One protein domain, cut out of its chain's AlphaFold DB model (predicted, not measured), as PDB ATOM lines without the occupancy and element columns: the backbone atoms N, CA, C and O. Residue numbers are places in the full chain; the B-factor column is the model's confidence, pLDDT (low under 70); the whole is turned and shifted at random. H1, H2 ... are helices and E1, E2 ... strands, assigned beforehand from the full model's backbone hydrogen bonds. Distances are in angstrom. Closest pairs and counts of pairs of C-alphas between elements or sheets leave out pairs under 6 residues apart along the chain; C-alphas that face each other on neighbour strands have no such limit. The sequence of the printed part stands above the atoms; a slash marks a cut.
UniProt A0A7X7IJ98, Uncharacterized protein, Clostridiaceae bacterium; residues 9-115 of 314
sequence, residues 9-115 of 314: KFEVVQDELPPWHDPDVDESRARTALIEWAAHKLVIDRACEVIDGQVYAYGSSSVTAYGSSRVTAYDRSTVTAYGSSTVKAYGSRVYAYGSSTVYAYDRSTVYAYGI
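What this domain is: This is residues 9 to 115 of the 314 residues of an uncharacterized protein of Clostridiaceae bacterium (UniProt A0A7X7IJ98). The backbone from E3 to E10 is wound in flat stacked turns, a small solenoid that lays down two sheets face to face as a sandwich, E1, E4, E6, E8 and E10 on one side and E2, E3, E5, E7 and E9 on the other. At the E1 and E2 end of the stack a single helix, H1, and the long loop before it extend the body, with residues 23 to 29 sticking out, of which 27 to 29 belong to H1. The printed part has 107 residues, with one named helix and ten named strands in the order E1 H1 E2 E3 E4 E5 E6 E7 E8 E9 E10, and the class is mixed, helices and strands. One sheet runs E1 E4 E6 E8 E10, all parallel; the other runs E2 E3 E5 E7 E9 and is mixed, with E2 antiparallel to E3. The whole is compact, with a radius of gyration of the C-alphas of 14.1 A, and spans 44 by 31 by 20 A.

Where its parts are: Look first at the mixed sheet: E2 is residues 48 to 51, 10.1 A long, E3 residues 54 to 57, 9.9 A, E5 residues 70 to 74 and E7 residues 86 to 90, each 13.6 A, and E9 residues 101 to 106, 16.8 A. Then find C-alpha 10 at (40.222, 17.143, -48.602), where E1 begins; it is residues 10 to 12, 6.6 A long. Beside it in the parallel sheet come E4, residues 62 to 65, 10.0 A, E6, residues 78 to 81, 9.8 A, E8, residues 93 to 98, 16.8 A, and E10, residues 109 to 114, 16.5 A, which ends at C-alpha 114 at (24.882, 34.167, -44.228). H1, residues 27 to 41, starts at C-alpha 27 at (59.728, 30.235, -36.426) and runs 20.7 A.

How they stand to each other: Begin in the mixed sheet, which is twisted, its C-alphas up to 4.5 A off the best plane. E2 and E3 form a hairpin, antiparallel at 158 degrees, with N 49 and O 56 2.8 A apart. E3 and E5 are parallel at 21 degrees, with N 57 and O 72 2.8 A apart; E5 and E7 are parallel at 8 degrees, with N 73 and O 88 2.8 A apart. E7 and E9 are parallel at 6 degrees, with N 105 and O 89 2.7 A apart. Now cross to the parallel sheet, whose strands stand at 18 degrees to those of the first; the parts that face each other are 10.0 A centre to centre. Between the two sheets, the closest C-alphas of E3 and E4, Ala 57 and Val 63, are 7.3 A apart, and those of E9 and E10, Ala 104 and Val 110, 7.3 A. Within this sheet N 12 of E1 and O 64 of E4 are 3.0 A apart, N 65 of E4 and O 80 of E6 2.8 A, N 81 of E6 and O 95 of E8 2.8 A, and N 96 of E8 and O 111 of E10 2.8 A, each within hydrogen-bond range. H1 is on the mixed sheet but only grazes it, with residues 31 to 39; its closest C-alphas to E2 are those of Ile 35 and Val 50, 7.3 A apart. In H1 every O i to N i+4 pair is within hydrogen-bond range.

The domain as a whole: The two C-alphas farthest apart, those of Asp 24 and Arg 107, are 45.1 A apart. The printed part has no cut. The link from E1 to H1, 14 residues, is long, that from H1 to E2 is short, and the eight links from E2 to E10 are tight. The mean pLDDT of the printed part is 74.6, and residues 9 to 48 are under 70, with a mean of 42 in E1 and 48 in H1.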
ATOM      1  N   LYS A   9      38.017  14.274 -51.698       38.47
ATOM      2  CA  LYS A   9      37.636  15.408 -50.844       38.47
ATOM      3  C   LYS A   9      38.700  15.596 -49.765       38.47
ATOM      4  O   LYS A   9      38.972  14.652 -49.031       38.47
ATOM      5  N   PHE A  10      39.256  16.800 -49.648       42.00
ATOM      6  CA  PHE A  10      40.222  17.143 -48.602       42.00
ATOM      7  C   PHE A  10      39.626  18.165 -47.633       42.00
ATOM      8  O   PHE A  10      38.962  19.121 -48.045       42.00
ATOM      9  N   GLU A  11      39.867  17.949 -46.344       37.59
ATOM     10  CA  GLU A  11      39.398  18.794 -45.251       37.59
ATOM     11  C   GLU A  11      40.601  19.489 -44.600       37.59
ATOM     12  O   GLU A  11      41.497  18.817 -44.095       37.59
ATOM     13  N   VAL A  12      40.650  20.826 -44.646       45.78
ATOM     14  CA  VAL A  12      41.717  21.624 -44.021       45.78
ATOM     15  C   VAL A  12      41.106  22.462 -42.900       45.78
ATOM     16  O   VAL A  12      40.482  23.494 -43.147       45.78
ATOM     17  N   VAL A  13      41.276  22.009 -41.657       40.09
ATOM     18  CA  VAL A  13      40.865  22.730 -40.443       40.09
ATOM     19  C   VAL A  13      42.099  23.448 -39.885       40.09
ATOM     20  O   VAL A  13      43.037  22.786 -39.454       40.09
ATOM     21  N   GLN A  14      42.132  24.786 -39.946       46.97
ATOM     22  CA  GLN A  14      43.288  25.600 -39.512       46.97
ATOM     23  C   GLN A  14      43.246  26.039 -38.035       46.97
ATOM     24  O   GLN A  14      44.228  26.597 -37.558       46.97
ATOM     25  N   ASP A  15      42.147  25.797 -37.312       39.91
ATOM     26  CA  ASP A  15      41.945  26.365 -35.967       39.91
ATOM     27  C   ASP A  15      42.487  25.490 -34.814       39.91
ATOM     28  O   ASP A  15      42.451  25.912 -33.661       39.91
ATOM     29  N   GLU A  16      43.034  24.302 -35.094       40.88
ATOM     30  CA  GLU A  16      43.733  23.486 -34.092       40.88
ATOM     31  C   GLU A  16      45.224  23.406 -34.424       40.88
ATOM     32  O   GLU A  16      45.638  22.772 -35.398       40.88
ATOM     33  N   LEU A  17      46.046  24.054 -33.591       45.75
ATOM     34  CA  LEU A  17      47.488  23.838 -33.602       45.75
ATOM     35  C   LEU A  17      47.761  22.367 -33.245       45.75
ATOM     36  O   LEU A  17      47.127  21.838 -32.326       45.75
ATOM     37  N   PRO A  18      48.687  21.683 -33.942       49.91
ATOM     38  CA  PRO A  18      49.028  20.312 -33.603       49.91
ATOM     39  C   PRO A  18      49.432  20.200 -32.122       49.91
ATOM     40  O   PRO A  18      50.087  21.112 -31.619       49.91
ATOM     41  N   PRO A  19      49.144  19.083 -31.428       47.66
ATOM     42  CA  PRO A  19      49.440  18.920 -29.995       47.66
ATOM     43  C   PRO A  19      50.916  19.093 -29.593       47.66
ATOM     44  O   PRO A  19      51.233  19.120 -28.410       47.66
ATOM     45  N   TRP A  20      51.820  19.156 -30.570       52.28
ATOM     46  CA  TRP A  20      53.263  19.322 -30.413       52.28
ATOM     47  C   TRP A  20      53.764  20.725 -30.806       52.28
ATOM     48  O   TRP A  20      54.973  20.940 -30.835       52.28
ATOM     49  N   HIS A  21      52.875  21.667 -31.146       46.78
ATOM     50  CA  HIS A  21      53.261  23.046 -31.437       46.78
ATOM     51  C   HIS A  21      53.724  23.743 -30.152       46.78
ATOM     52  O   HIS A  21      52.922  24.034 -29.266       46.78
ATOM     53  N   ASP A  22      55.029  23.984 -30.075       53.22
ATOM     54  CA  ASP A  22      55.706  24.669 -28.979       53.22
ATOM     55  C   ASP A  22      56.074  26.098 -29.437       53.22
ATOM     56  O   ASP A  22      56.811  26.236 -30.421       53.22
ATOM     57  N   PRO A  23      55.544  27.157 -28.788       52.81
ATOM     58  CA  PRO A  23      55.757  28.551 -29.186       52.81
ATOM     59  C   PRO A  23      57.210  29.033 -29.045       52.81
ATOM     60  O   PRO A  23      57.540  30.084 -29.592       52.81
ATOM     61  N   ASP A  24      58.075  28.274 -28.367       57.16
ATOM     62  CA  ASP A  24      59.484  28.628 -28.158       57.16
ATOM     63  C   ASP A  24      60.432  28.036 -29.227       57.16
ATOM     64  O   ASP A  24      61.649  28.248 -29.186       57.16
ATOM     65  N   VAL A  25      59.906  27.302 -30.218       56.19
ATOM     66  CA  VAL A  25      60.701  26.728 -31.314       56.19
ATOM     67  C   VAL A  25      60.786  27.704 -32.491       56.19
ATOM     68  O   VAL A  25      59.765  28.122 -33.028       56.19
ATOM     69  N   ASP A  26      62.027  27.992 -32.910       53.47
ATOM     70  CA  ASP A  26      62.429  28.795 -34.079       53.47
ATOM     71  C   ASP A  26      61.363  28.803 -35.190       53.47
ATOM     72  O   ASP A  26      61.002  27.751 -35.730       53.47
ATOM     73  N   GLU A  27      60.854  29.994 -35.515       47.97
ATOM     74  CA  GLU A  27      59.728  30.235 -36.426       47.97
ATOM     75  C   GLU A  27      59.902  29.497 -37.767       47.97
ATOM     76  O   GLU A  27      58.940  28.976 -38.336       47.97
ATOM     77  N   SER A  28      61.149  29.337 -38.233       43.97
ATOM     78  CA  SER A  28      61.453  28.570 -39.442       43.97
ATOM     79  C   SER A  28      61.221  27.061 -39.276       43.97
ATOM     80  O   SER A  28      60.774  26.415 -40.222       43.97
ATOM     81  N   ARG A  29      61.510  26.477 -38.108       46.62
ATOM     82  CA  ARG A  29      61.260  25.055 -37.811       46.62
ATOM     83  C   ARG A  29      59.789  24.789 -37.524       46.62
ATOM     84  O   ARG A  29      59.283  23.768 -37.980       46.62
ATOM     85  N   ALA A  30      59.100  25.704 -36.844       47.88
ATOM     86  CA  ALA A  30      57.654  25.619 -36.646       47.88
ATOM     87  C   ALA A  30      56.903  25.705 -37.988       47.88
ATOM     88  O   ALA A  30      56.004  24.902 -38.242       47.88
ATOM     89  N   ARG A  31      57.329  26.601 -38.893       48.41
ATOM     90  CA  ARG A  31      56.788  26.719 -40.258       48.41
ATOM     91  C   ARG A  31      57.060  25.465 -41.091       48.41
ATOM     92  O   ARG A  31      56.134  24.963 -41.720       48.41
ATOM     93  N   THR A  32      58.275  24.911 -41.055       48.62
ATOM     94  CA  THR A  32      58.595  23.645 -41.744       48.62
ATOM     95  C   THR A  32      57.795  22.472 -41.182       48.62
ATOM     96  O   THR A  32      57.222  21.717 -41.956       48.62
ATOM     97  N   ALA A  33      57.666  22.351 -39.860       50.62
ATOM     98  CA  ALA A  33      56.892  21.282 -39.234       50.62
ATOM     99  C   ALA A  33      55.386  21.400 -39.529       50.62
ATOM    100  O   ALA A  33      54.714  20.388 -39.709       50.62
ATOM    101  N   LEU A  34      54.849  22.621 -39.635       51.12
ATOM    102  CA  LEU A  34      53.466  22.858 -40.055       51.12
ATOM    103  C   LEU A  34      53.252  22.482 -41.529       51.12
ATOM    104  O   LEU A  34      52.243  21.861 -41.860       51.12
ATOM    105  N   ILE A  35      54.214  22.811 -42.400       51.72
ATOM    106  CA  ILE A  35      54.223  22.397 -43.813       51.72
ATOM    107  C   ILE A  35      54.315  20.869 -43.923       51.72
ATOM    108  O   ILE A  35      53.555  20.276 -44.680       51.72
ATOM    109  N   GLU A  36      55.185  20.218 -43.152       49.94
ATOM    110  CA  GLU A  36      55.346  18.758 -43.130       49.94
ATOM    111  C   GLU A  36      54.128  18.041 -42.533       49.94
ATOM    112  O   GLU A  36      53.724  16.990 -43.027       49.94
ATOM    113  N   TRP A  37      53.488  18.612 -41.511       54.44
ATOM    114  CA  TRP A  37      52.234  18.102 -40.956       54.44
ATOM    115  C   TRP A  37      51.083  18.228 -41.952       54.44
ATOM    116  O   TRP A  37      50.350  17.261 -42.167       54.44
ATOM    117  N   ALA A  38      50.966  19.384 -42.611       48.75
ATOM    118  CA  ALA A  38      50.027  19.580 -43.704       48.75
ATOM    119  C   ALA A  38      50.322  18.592 -44.844       48.75
ATOM    120  O   ALA A  38      49.402  17.942 -45.318       48.75
ATOM    121  N   ALA A  39      51.582  18.370 -45.218       42.69
ATOM    122  CA  ALA A  39      51.976  17.417 -46.258       42.69
ATOM    123  C   ALA A  39      51.766  15.936 -45.878       42.69
ATOM    124  O   ALA A  39      51.581  15.108 -46.764       42.69
ATOM    125  N   HIS A  40      51.770  15.577 -44.587       43.81
ATOM    126  CA  HIS A  40      51.477  14.211 -44.128       43.81
ATOM    127  C   HIS A  40      49.980  13.948 -43.872       43.81
ATOM    128  O   HIS A  40      49.555  12.791 -43.906       43.81
ATOM    129  N   LYS A  41      49.165  14.986 -43.629       39.88
ATOM    130  CA  LYS A  41      47.692  14.893 -43.510       39.88
ATOM    131  C   LYS A  41      46.962  15.158 -44.834       39.88
ATOM    132  O   LYS A  41      45.886  14.603 -45.042       39.88
ATOM    133  N   LEU A  42      47.538  15.959 -45.731       40.78
ATOM    134  CA  LEU A  42      47.131  16.072 -47.126       40.78
ATOM    135  C   LEU A  42      47.901  15.032 -47.942       40.78
ATOM    136  O   LEU A  42      49.087  15.195 -48.198       40.78
ATOM    137  N   VAL A  43      47.225  14.008 -48.463       37.94
ATOM    138  CA  VAL A  43      47.717  13.380 -49.698       37.94
ATOM    139  C   VAL A  43      47.504  14.418 -50.793       37.94
ATOM    140  O   VAL A  43      46.425  14.501 -51.370       37.94
ATOM    141  N   ILE A  44      48.497  15.281 -50.997       45.66
ATOM    142  CA  ILE A  44      48.483  16.310 -52.030       45.66
ATOM    143  C   ILE A  44      48.533  15.586 -53.379       45.66
ATOM    144  O   ILE A  44      49.605  15.306 -53.914       45.66
ATOM    145  N   ASP A  45      47.369  15.234 -53.929       38.84
ATOM    146  CA  ASP A  45      47.287  15.061 -55.375       38.84
ATOM    147  C   ASP A  45      47.619  16.419 -56.009       38.84
ATOM    148  O   ASP A  45      47.334  17.463 -55.420       38.84
ATOM    149  N   ARG A  46      48.279  16.393 -57.168       46.44
ATOM    150  CA  ARG A  46      49.128  17.439 -57.789       46.44
ATOM    151  C   ARG A  46      48.527  18.845 -57.999       46.44
ATOM    152  O   ARG A  46      49.110  19.650 -58.716       46.44
ATOM    153  N   ALA A  47      47.369  19.155 -57.439       55.75
ATOM    154  CA  ALA A  47      46.569  20.321 -57.750       55.75
ATOM    155  C   ALA A  47      46.206  21.178 -56.520       55.75
ATOM    156  O   ALA A  47      45.348  22.054 -56.644       55.75
ATOM    157  N   CYS A  48      46.848  20.967 -55.363       63.59
ATOM    158  CA  CYS A  48      46.783  21.889 -54.225       63.59
ATOM    159  C   CYS A  48      48.174  22.159 -53.622       63.59
ATOM    160  O   CYS A  48      48.949  21.234 -53.444       63.59
ATOM    161  N   GLU A  49      48.489  23.397 -53.250       74.88
ATOM    162  CA  GLU A  49      49.741  23.766 -52.564       74.88
ATOM    163  C   GLU A  49      49.434  24.611 -51.325       74.88
ATOM    164  O   GLU A  49      48.455  25.354 -51.316       74.88
ATOM    165  N   VAL A  50      50.252  24.525 -50.274       78.12
ATOM    166  CA  VAL A  50      50.122  25.394 -49.091       78.12
ATOM    167  C   VAL A  50      51.403  26.198 -48.926       78.12
ATOM    168  O   VAL A  50      52.465  25.634 -48.675       78.12
ATOM    169  N   ILE A  51      51.298  27.519 -49.065       74.19
ATOM    170  CA  ILE A  51      52.424  28.455 -48.961       74.19
ATOM    171  C   ILE A  51      52.004  29.563 -47.996       74.19
ATOM    172  O   ILE A  51      50.972  30.199 -48.210       74.19
ATOM    173  N   ASP A  52      52.771  29.771 -46.922       77.25
ATOM    174  CA  ASP A  52      52.497  30.800 -45.901       77.25
ATOM    175  C   ASP A  52      51.084  30.738 -45.299       77.25
ATOM    176  O   ASP A  52      50.402  31.749 -45.135       77.25
ATOM    177  N   GLY A  53      50.601  29.524 -45.010       70.81
ATOM    178  CA  GLY A  53      49.259  29.311 -44.452       70.81
ATOM    179  C   GLY A  53      48.114  29.571 -45.442       70.81
ATOM    180  O   GLY A  53      46.946  29.470 -45.066       70.81
ATOM    181  N   GLN A  54      48.418  29.871 -46.710       80.12
ATOM    182  CA  GLN A  54      47.440  30.012 -47.780       80.12
ATOM    183  C   GLN A  54      47.393  28.749 -48.640       80.12
ATOM    184  O   GLN A  54      48.419  28.279 -49.129       80.12
ATOM    185  N   VAL A  55      46.185  28.233 -48.865       85.62
ATOM    186  CA  VAL A  55      45.931  27.102 -49.763       85.62
ATOM    187  C   VAL A  55      45.768  27.621 -51.188       85.62
ATOM    188  O   VAL A  55      44.986  28.537 -51.432       85.62
ATOM    189  N   TYR A  56      46.466  27.023 -52.137       87.06
ATOM    190  CA  TYR A  56      46.325  27.243 -53.565       87.06
ATOM    191  C   TYR A  56      45.705  25.995 -54.178       87.06
ATOM    192  O   TYR A  56      46.185  24.906 -53.909       87.06
ATOM    193  N   ALA A  57      44.642  26.134 -54.963       87.88
ATOM    194  CA  ALA A  57      43.959  25.037 -55.640       87.88
ATOM    195  C   ALA A  57      43.940  25.287 -57.148       87.88
ATOM    196  O   ALA A  57      43.652  26.400 -57.586       87.88
ATOM    197  N   TYR A  58      44.221  24.258 -57.937       86.50
ATOM    198  CA  TYR A  58      44.366  24.330 -59.388       86.50
ATOM    199  C   TYR A  58      43.519  23.261 -60.085       86.50
ATOM    200  O   TYR A  58      43.093  22.274 -59.480       86.50
ATOM    201  N   GLY A  59      43.280  23.426 -61.387       83.69
ATOM    202  CA  GLY A  59      42.613  22.401 -62.187       83.69
ATOM    203  C   GLY A  59      41.178  22.117 -61.730       83.69
ATOM    204  O   GLY A  59      40.281  22.919 -61.968       83.69
ATOM    205  N   SER A  60      40.931  20.935 -61.161       85.25
ATOM    206  CA  SER A  60      39.602  20.491 -60.693       85.25
ATOM    207  C   SER A  60      39.603  20.089 -59.214       85.25
ATOM    208  O   SER A  60      38.803  19.252 -58.798       85.25
ATOM    209  N   SER A  61      40.510  20.666 -58.425       83.69
ATOM    210  CA  SER A  61      40.642  20.392 -56.994       83.69
ATOM    211  C   SER A  61      39.409  20.790 -56.187       83.69
ATOM    212  O   SER A  61      38.719  21.755 -56.516       83.69
ATOM    213  N   SER A  62      39.172  20.084 -55.079       83.94
ATOM    214  CA  SER A  62      38.159  20.440 -54.084       83.94
ATOM    215  C   SER A  62      38.820  20.751 -52.743       83.94
ATOM    216  O   SER A  62      39.515  19.901 -52.191       83.94
ATOM    217  N   VAL A  63      38.567  21.942 -52.196       83.69
ATOM    218  CA  VAL A  63      39.112  22.401 -50.908       83.69
ATOM    219  C   VAL A  63      37.978  22.732 -49.950       83.69
ATOM    220  O   VAL A  63      37.102  23.523 -50.293       83.69
ATOM    221  N   THR A  64      38.025  22.187 -48.736       84.88
ATOM    222  CA  THR A  64      37.189  22.651 -47.623       84.88
ATOM    223  C   THR A  64      38.042  23.433 -46.631       84.88
ATOM    224  O   THR A  64      39.071  22.932 -46.184       84.88
ATOM    225  N   ALA A  65      37.615  24.651 -46.303       80.62
ATOM    226  CA  ALA A  65      38.330  25.609 -45.472       80.62
ATOM    227  C   ALA A  65      37.449  26.093 -44.311       80.62
ATOM    228  O   ALA A  65      36.258  26.350 -44.499       80.62
ATOM    229  N   TYR A  66      38.041  26.247 -43.127       80.19
ATOM    230  CA  TYR A  66      37.343  26.650 -41.899       80.19
ATOM    231  C   TYR A  66      38.022  27.833 -41.210       80.19
ATOM    232  O   TYR A  66      39.171  28.170 -41.506       80.19
ATOM    233  N   GLY A  67      37.308  28.455 -40.271       81.06
ATOM    234  CA  GLY A  67      37.870  29.511 -39.435       81.06
ATOM    235  C   GLY A  67      38.303  30.713 -40.261       81.06
ATOM    236  O   GLY A  67      37.523  31.244 -41.052       81.06
ATOM    237  N   SER A  68      39.561  31.115 -40.101       84.88
ATOM    238  CA  SER A  68      40.170  32.248 -40.817       84.88
ATOM    239  C   SER A  68      41.051  31.823 -41.998       84.88
ATOM    240  O   SER A  68      41.969  32.547 -42.391       84.88
ATOM    241  N   SER A  69      40.758  30.660 -42.587       83.12
ATOM    242  CA  SER A  69      41.535  30.097 -43.693       83.12
ATOM    243  C   SER A  69      41.599  31.009 -44.913       83.12
ATOM    244  O   SER A  69      40.630  31.682 -45.282       83.12
ATOM    245  N   ARG A  70      42.741  30.979 -45.601       87.25
ATOM    246  CA  ARG A  70      42.967  31.706 -46.854       87.25
ATOM    247  C   ARG A  70      43.115  30.718 -48.000       87.25
ATOM    248  O   ARG A  70      44.012  29.879 -47.974       87.25
ATOM    249  N   VAL A  71      42.267  30.839 -49.016       89.75
ATOM    250  CA  VAL A  71      42.277  29.962 -50.193       89.75
ATOM    251  C   VAL A  71      42.356  30.798 -51.464       89.75
ATOM    252  O   VAL A  71      41.593  31.745 -51.635       89.75
ATOM    253  N   THR A  72      43.243  30.437 -52.380       95.69
ATOM    254  CA  THR A  72      43.239  30.919 -53.759       95.69
ATOM    255  C   THR A  72      42.982  29.738 -54.684       95.69
ATOM    256  O   THR A  72      43.725  28.770 -54.681       95.69
ATOM    257  N   ALA A  73      41.920  29.806 -55.470       94.50
ATOM    258  CA  ALA A  73      41.483  28.747 -56.359       94.50
ATOM    259  C   ALA A  73      41.507  29.225 -57.810       94.50
ATOM    260  O   ALA A  73      41.047  30.329 -58.113       94.50
ATOM    261  N   TYR A  74      42.033  28.380 -58.684       94.31
ATOM    262  CA  TYR A  74      42.142  28.595 -60.117       94.31
ATOM    263  C   TYR A  74      41.371  27.530 -60.891       94.31
ATOM    264  O   TYR A  74      41.050  26.448 -60.383       94.31
ATOM    265  N   ASP A  75      41.102  27.845 -62.153       90.62
ATOM    266  CA  ASP A  75      40.426  26.976 -63.106       90.62
ATOM    267  C   ASP A  75      39.069  26.499 -62.569       90.62
ATOM    268  O   ASP A  75      38.282  27.285 -62.047       90.62
ATOM    269  N   ARG A  76      38.769  25.205 -62.691       90.19
ATOM    270  CA  ARG A  76      37.498  24.584 -62.305       90.19
ATOM    271  C   ARG A  76      37.510  24.060 -60.868       90.19
ATOM    272  O   ARG A  76      36.709  23.184 -60.533       90.19
ATOM    273  N   SER A  77      38.382  24.600 -60.021       91.12
ATOM    274  CA  SER A  77      38.442  24.228 -58.613       91.12
ATOM    275  C   SER A  77      37.134  24.558 -57.893       91.12
ATOM    276  O   SER A  77      36.399  25.481 -58.262       91.12
ATOM    277  N   THR A  78      36.833  23.789 -56.852       92.81
ATOM    278  CA  THR A  78      35.695  24.013 -55.960       92.81
ATOM    279  C   THR A  78      36.196  24.283 -54.548       92.81
ATOM    280  O   THR A  78      36.979  23.510 -54.006       92.81
ATOM    281  N   VAL A  79      35.737  25.373 -53.939       93.31
ATOM    282  CA  VAL A  79      36.066  25.729 -52.555       93.31
ATOM    283  C   VAL A  79      34.794  25.763 -51.725       93.31
ATOM    284  O   VAL A  79      33.848  26.463 -52.078       93.31
ATOM    285  N   THR A  80      34.782  25.053 -50.605       93.75
ATOM    286  CA  THR A  80      33.761  25.168 -49.565       93.75
ATOM    287  C   THR A  80      34.392  25.852 -48.361       93.75
ATOM    288  O   THR A  80      35.278  25.298 -47.727       93.75
ATOM    289  N   ALA A  81      33.971  27.072 -48.066       89.81
ATOM    290  CA  ALA A  81      34.537  27.915 -47.027       89.81
ATOM    291  C   ALA A  81      33.516  28.141 -45.910       89.81
ATOM    292  O   ALA A  81      32.367  28.490 -46.181       89.81
ATOM    293  N   TYR A  82      33.946  27.970 -44.666       84.69
ATOM    294  CA  TYR A  82      33.151  28.194 -43.463       84.69
ATOM    295  C   TYR A  82      33.785  29.274 -42.582       84.69
ATOM    296  O   TYR A  82      34.989  29.533 -42.640       84.69
ATOM    297  N   GLY A  83      32.961  29.891 -41.733       86.19
ATOM    298  CA  GLY A  83      33.409  30.905 -40.782       86.19
ATOM    299  C   GLY A  83      33.821  32.202 -41.477       86.19
ATOM    300  O   GLY A  83      33.095  32.708 -42.336       86.19
ATOM    301  N   SER A  84      34.983  32.727 -41.101       91.19
ATOM    302  CA  SER A  84      35.575  33.988 -41.568       91.19
ATOM    303  C   SER A  84      36.644  33.792 -42.652       91.19
ATOM    304  O   SER A  84      37.533  34.627 -42.820       91.19
ATOM    305  N   SER A  85      36.556  32.699 -43.411       88.81
ATOM    306  CA  SER A  85      37.527  32.356 -44.449       88.81
ATOM    307  C   SER A  85      37.582  33.412 -45.561       88.81
ATOM    308  O   SER A  85      36.576  34.028 -45.924       88.81
ATOM    309  N   THR A  86      38.762  33.593 -46.153       95.50
ATOM    310  CA  THR A  86      38.975  34.456 -47.321       95.50
ATOM    311  C   THR A  86      39.306  33.612 -48.546       95.50
ATOM    312  O   THR A  86      40.309  32.901 -48.560       95.50
ATOM    313  N   VAL A  87      38.498  33.725 -49.601       97.12
ATOM    314  CA  VAL A  87      38.662  32.959 -50.845       97.12
ATOM    315  C   VAL A  87      38.893  33.899 -52.025       97.12
ATOM    316  O   VAL A  87      38.081  34.783 -52.280       97.12
ATOM    317  N   LYS A  88      39.963  33.693 -52.790       98.38
ATOM    318  CA  LYS A  88      40.136  34.248 -54.139       98.38
ATOM    319  C   LYS A  88      39.839  33.144 -55.147       98.38
ATOM    320  O   LYS A  88      40.416  32.074 -55.049       98.38
ATOM    321  N   ALA A  89      38.942  33.379 -56.090       98.00
ATOM    322  CA  ALA A  89      38.504  32.389 -57.067       98.00
ATOM    323  C   ALA A  89      38.673  32.945 -58.480       98.00
ATOM    324  O   ALA A  89      38.098  33.981 -58.795       98.00
ATOM    325  N   TYR A  90      39.418  32.249 -59.332       97.75
ATOM    326  CA  TYR A  90      39.640  32.595 -60.734       97.75
ATOM    327  C   TYR A  90      39.032  31.493 -61.603       97.75
ATOM    328  O   TYR A  90      39.560  30.388 -61.676       97.75
ATOM    329  N   GLY A  91      37.863  31.755 -62.195       96.31
ATOM    330  CA  GLY A  91      37.093  30.745 -62.939       96.31
ATOM    331  C   GLY A  91      36.474  29.617 -62.094       96.31
ATOM    332  O   GLY A  91      35.876  28.701 -62.659       96.31
ATOM    333  N   SER A  92      36.573  29.694 -60.765       96.50
ATOM    334  CA  SER A  92      36.272  28.598 -59.832       96.50
ATOM    335  C   SER A  92      34.856  28.652 -59.245       96.50
ATOM    336  O   SER A  92      34.139  29.656 -59.345       96.50
ATOM    337  N   ARG A  93      34.431  27.560 -58.600       98.12
ATOM    338  CA  ARG A  93      33.173  27.500 -57.842       98.12
ATOM    339  C   ARG A  93      33.440  27.652 -56.346       98.12
ATOM    340  O   ARG A  93      34.308  26.980 -55.808       98.12
ATOM    341  N   VAL A  94      32.671  28.496 -55.666       98.38
ATOM    342  CA  VAL A  94      32.807  28.730 -54.223       98.38
ATOM    343  C   VAL A  94      31.461  28.570 -53.528       98.38
ATOM    344  O   VAL A  94      30.473  29.172 -53.947       98.38
ATOM    345  N   TYR A  95      31.433  27.803 -52.447       98.12
ATOM    346  CA  TYR A  95      30.361  27.765 -51.460       98.12
ATOM    347  C   TYR A  95      30.889  28.417 -50.186       98.12
ATOM    348  O   TYR A  95      31.788  27.881 -49.554       98.12
ATOM    349  N   ALA A  96      30.384  29.591 -49.836       97.81
ATOM    350  CA  ALA A  96      30.844  30.372 -48.697       97.81
ATOM    351  C   ALA A  96      29.746  30.430 -47.634       97.81
ATOM    352  O   ALA A  96      28.636  30.872 -47.920       97.81
ATOM    353  N   TYR A  97      30.060  30.008 -46.416       96.12
ATOM    354  CA  TYR A  97      29.146  29.953 -45.282       96.12
ATOM    355  C   TYR A  97      29.633  30.861 -44.151       96.12
ATOM    356  O   TYR A  97      30.827  30.939 -43.861       96.12
ATOM    357  N   GLY A  98      28.697  31.523 -43.473       94.44
ATOM    358  CA  GLY A  98      28.991  32.400 -42.341       94.44
ATOM    359  C   GLY A  98      29.376  33.810 -42.786       94.44
ATOM    360  O   GLY A  98      28.607  34.479 -43.478       94.44
ATOM    361  N   SER A  99      30.545  34.277 -42.350       95.69
ATOM    362  CA  SER A  99      31.066  35.634 -42.570       95.69
ATOM    363  C   SER A  99      32.230  35.675 -43.570       95.69
ATOM    364  O   SER A  99      32.995  36.637 -43.603       95.69
ATOM    365  N   SER A 100      32.355  34.644 -44.408       95.00
ATOM    366  CA  SER A 100      33.448  34.505 -45.370       95.00
ATOM    367  C   SER A 100      33.498  35.661 -46.378       95.00
ATOM    368  O   SER A 100      32.469  36.202 -46.797       95.00
ATOM    369  N   THR A 101      34.712  36.013 -46.802       98.38
ATOM    370  CA  THR A 101      34.961  37.015 -47.847       98.38
ATOM    371  C   THR A 101      35.432  36.332 -49.123       98.38
ATOM    372  O   THR A 101      36.420  35.602 -49.112       98.38
ATOM    373  N   VAL A 102      34.752  36.579 -50.243       98.62
ATOM    374  CA  VAL A 102      35.064  35.960 -51.538       98.62
ATOM    375  C   VAL A 102      35.395  37.027 -52.576       98.62
ATOM    376  O   VAL A 102      34.587  37.909 -52.841       98.62
ATOM    377  N   TYR A 103      36.555  36.909 -53.212       98.69
ATOM    378  CA  TYR A 103      36.938  37.655 -54.407       98.69
ATOM    379  C   TYR A 103      36.839  36.718 -55.609       98.69
ATOM    380  O   TYR A 103      37.694  35.862 -55.813       98.69
ATOM    381  N   ALA A 104      35.769  36.850 -56.379       98.44
ATOM    382  CA  ALA A 104      35.460  36.025 -57.532       98.44
ATOM    383  C   ALA A 104      35.811  36.767 -58.823       98.44
ATOM    384  O   ALA A 104      35.254  37.823 -59.102       98.44
ATOM    385  N   TYR A 105      36.701  36.193 -59.619       98.38
ATOM    386  CA  TYR A 105      37.186  36.729 -60.884       98.38
ATOM    387  C   TYR A 105      36.691  35.885 -62.067       98.38
ATOM    388  O   TYR A 105      36.361  34.698 -61.928       98.38
ATOM    389  N   ASP A 106      36.644  36.503 -63.243       96.00
ATOM    390  CA  ASP A 106      36.275  35.899 -64.522       96.00
ATOM    391  C   ASP A 106      34.883  35.253 -64.510       96.00
ATOM    392  O   ASP A 106      33.873  35.930 -64.309       96.00
ATOM    393  N   ARG A 107      34.810  33.941 -64.767       96.56
ATOM    394  CA  ARG A 107      33.572  33.150 -64.835       96.56
ATOM    395  C   ARG A 107      33.338  32.336 -63.560       96.56
ATOM    396  O   ARG A 107      32.766  31.250 -63.616       96.56
ATOM    397  N   SER A 108      33.765  32.864 -62.415       98.19
ATOM    398  CA  SER A 108      33.545  32.219 -61.121       98.19
ATOM    399  C   SER A 108      32.060  32.139 -60.755       98.19
ATOM    400  O   SER A 108      31.261  33.019 -61.091       98.19
ATOM    401  N   THR A 109      31.681  31.074 -60.049       98.56
ATOM    402  CA  THR A 109      30.324  30.894 -59.511       98.56
ATOM    403  C   THR A 109      30.374  30.837 -57.993       98.56
ATOM    404  O   THR A 109      31.011  29.945 -57.441       98.56
ATOM    405  N   VAL A 110      29.675  31.742 -57.315       98.75
ATOM    406  CA  VAL A 110      29.676  31.835 -55.850       98.75
ATOM    407  C   VAL A 110      28.277  31.596 -55.297       98.75
ATOM    408  O   VAL A 110      27.308  32.201 -55.755       98.75
ATOM    409  N   TYR A 111      28.190  30.749 -54.281       98.69
ATOM    410  CA  TYR A 111      27.025  30.564 -53.428       98.69
ATOM    411  C   TYR A 111      27.394  31.048 -52.026       98.69
ATOM    412  O   TYR A 111      28.176  30.396 -51.344       98.69
ATOM    413  N   ALA A 112      26.879  32.202 -51.615       98.19
ATOM    414  CA  ALA A 112      27.128  32.781 -50.299       98.19
ATOM    415  C   ALA A 112      25.917  32.561 -49.385       98.19
ATOM    416  O   ALA A 112      24.789  32.884 -49.757       98.19
ATOM    417  N   TYR A 113      26.148  32.033 -48.190       98.12
ATOM    418  CA  TYR A 113      25.136  31.736 -47.185       98.12
ATOM    419  C   TYR A 113      25.503  32.438 -45.877       98.12
ATOM    420  O   TYR A 113      26.500  32.099 -45.240       98.12
ATOM    421  N   GLY A 114      24.687  33.406 -45.459       95.62
ATOM    422  CA  GLY A 114      24.882  34.167 -44.228       95.62
ATOM    423  C   GLY A 114      25.182  35.644 -44.480       95.62
ATOM    424  O   GLY A 114      24.469  36.322 -45.225       95.62
ATOM    425  N   ILE A 115      26.217  36.151 -43.816       96.19
ATOM    426  CA  ILE A 115      26.524  37.588 -43.692       96.19
ATOM    427  C   ILE A 115      27.874  37.967 -44.317       96.19
ATOM    428  O   ILE A 115      28.448  39.008 -44.000       96.19
TER     429      ILE A 115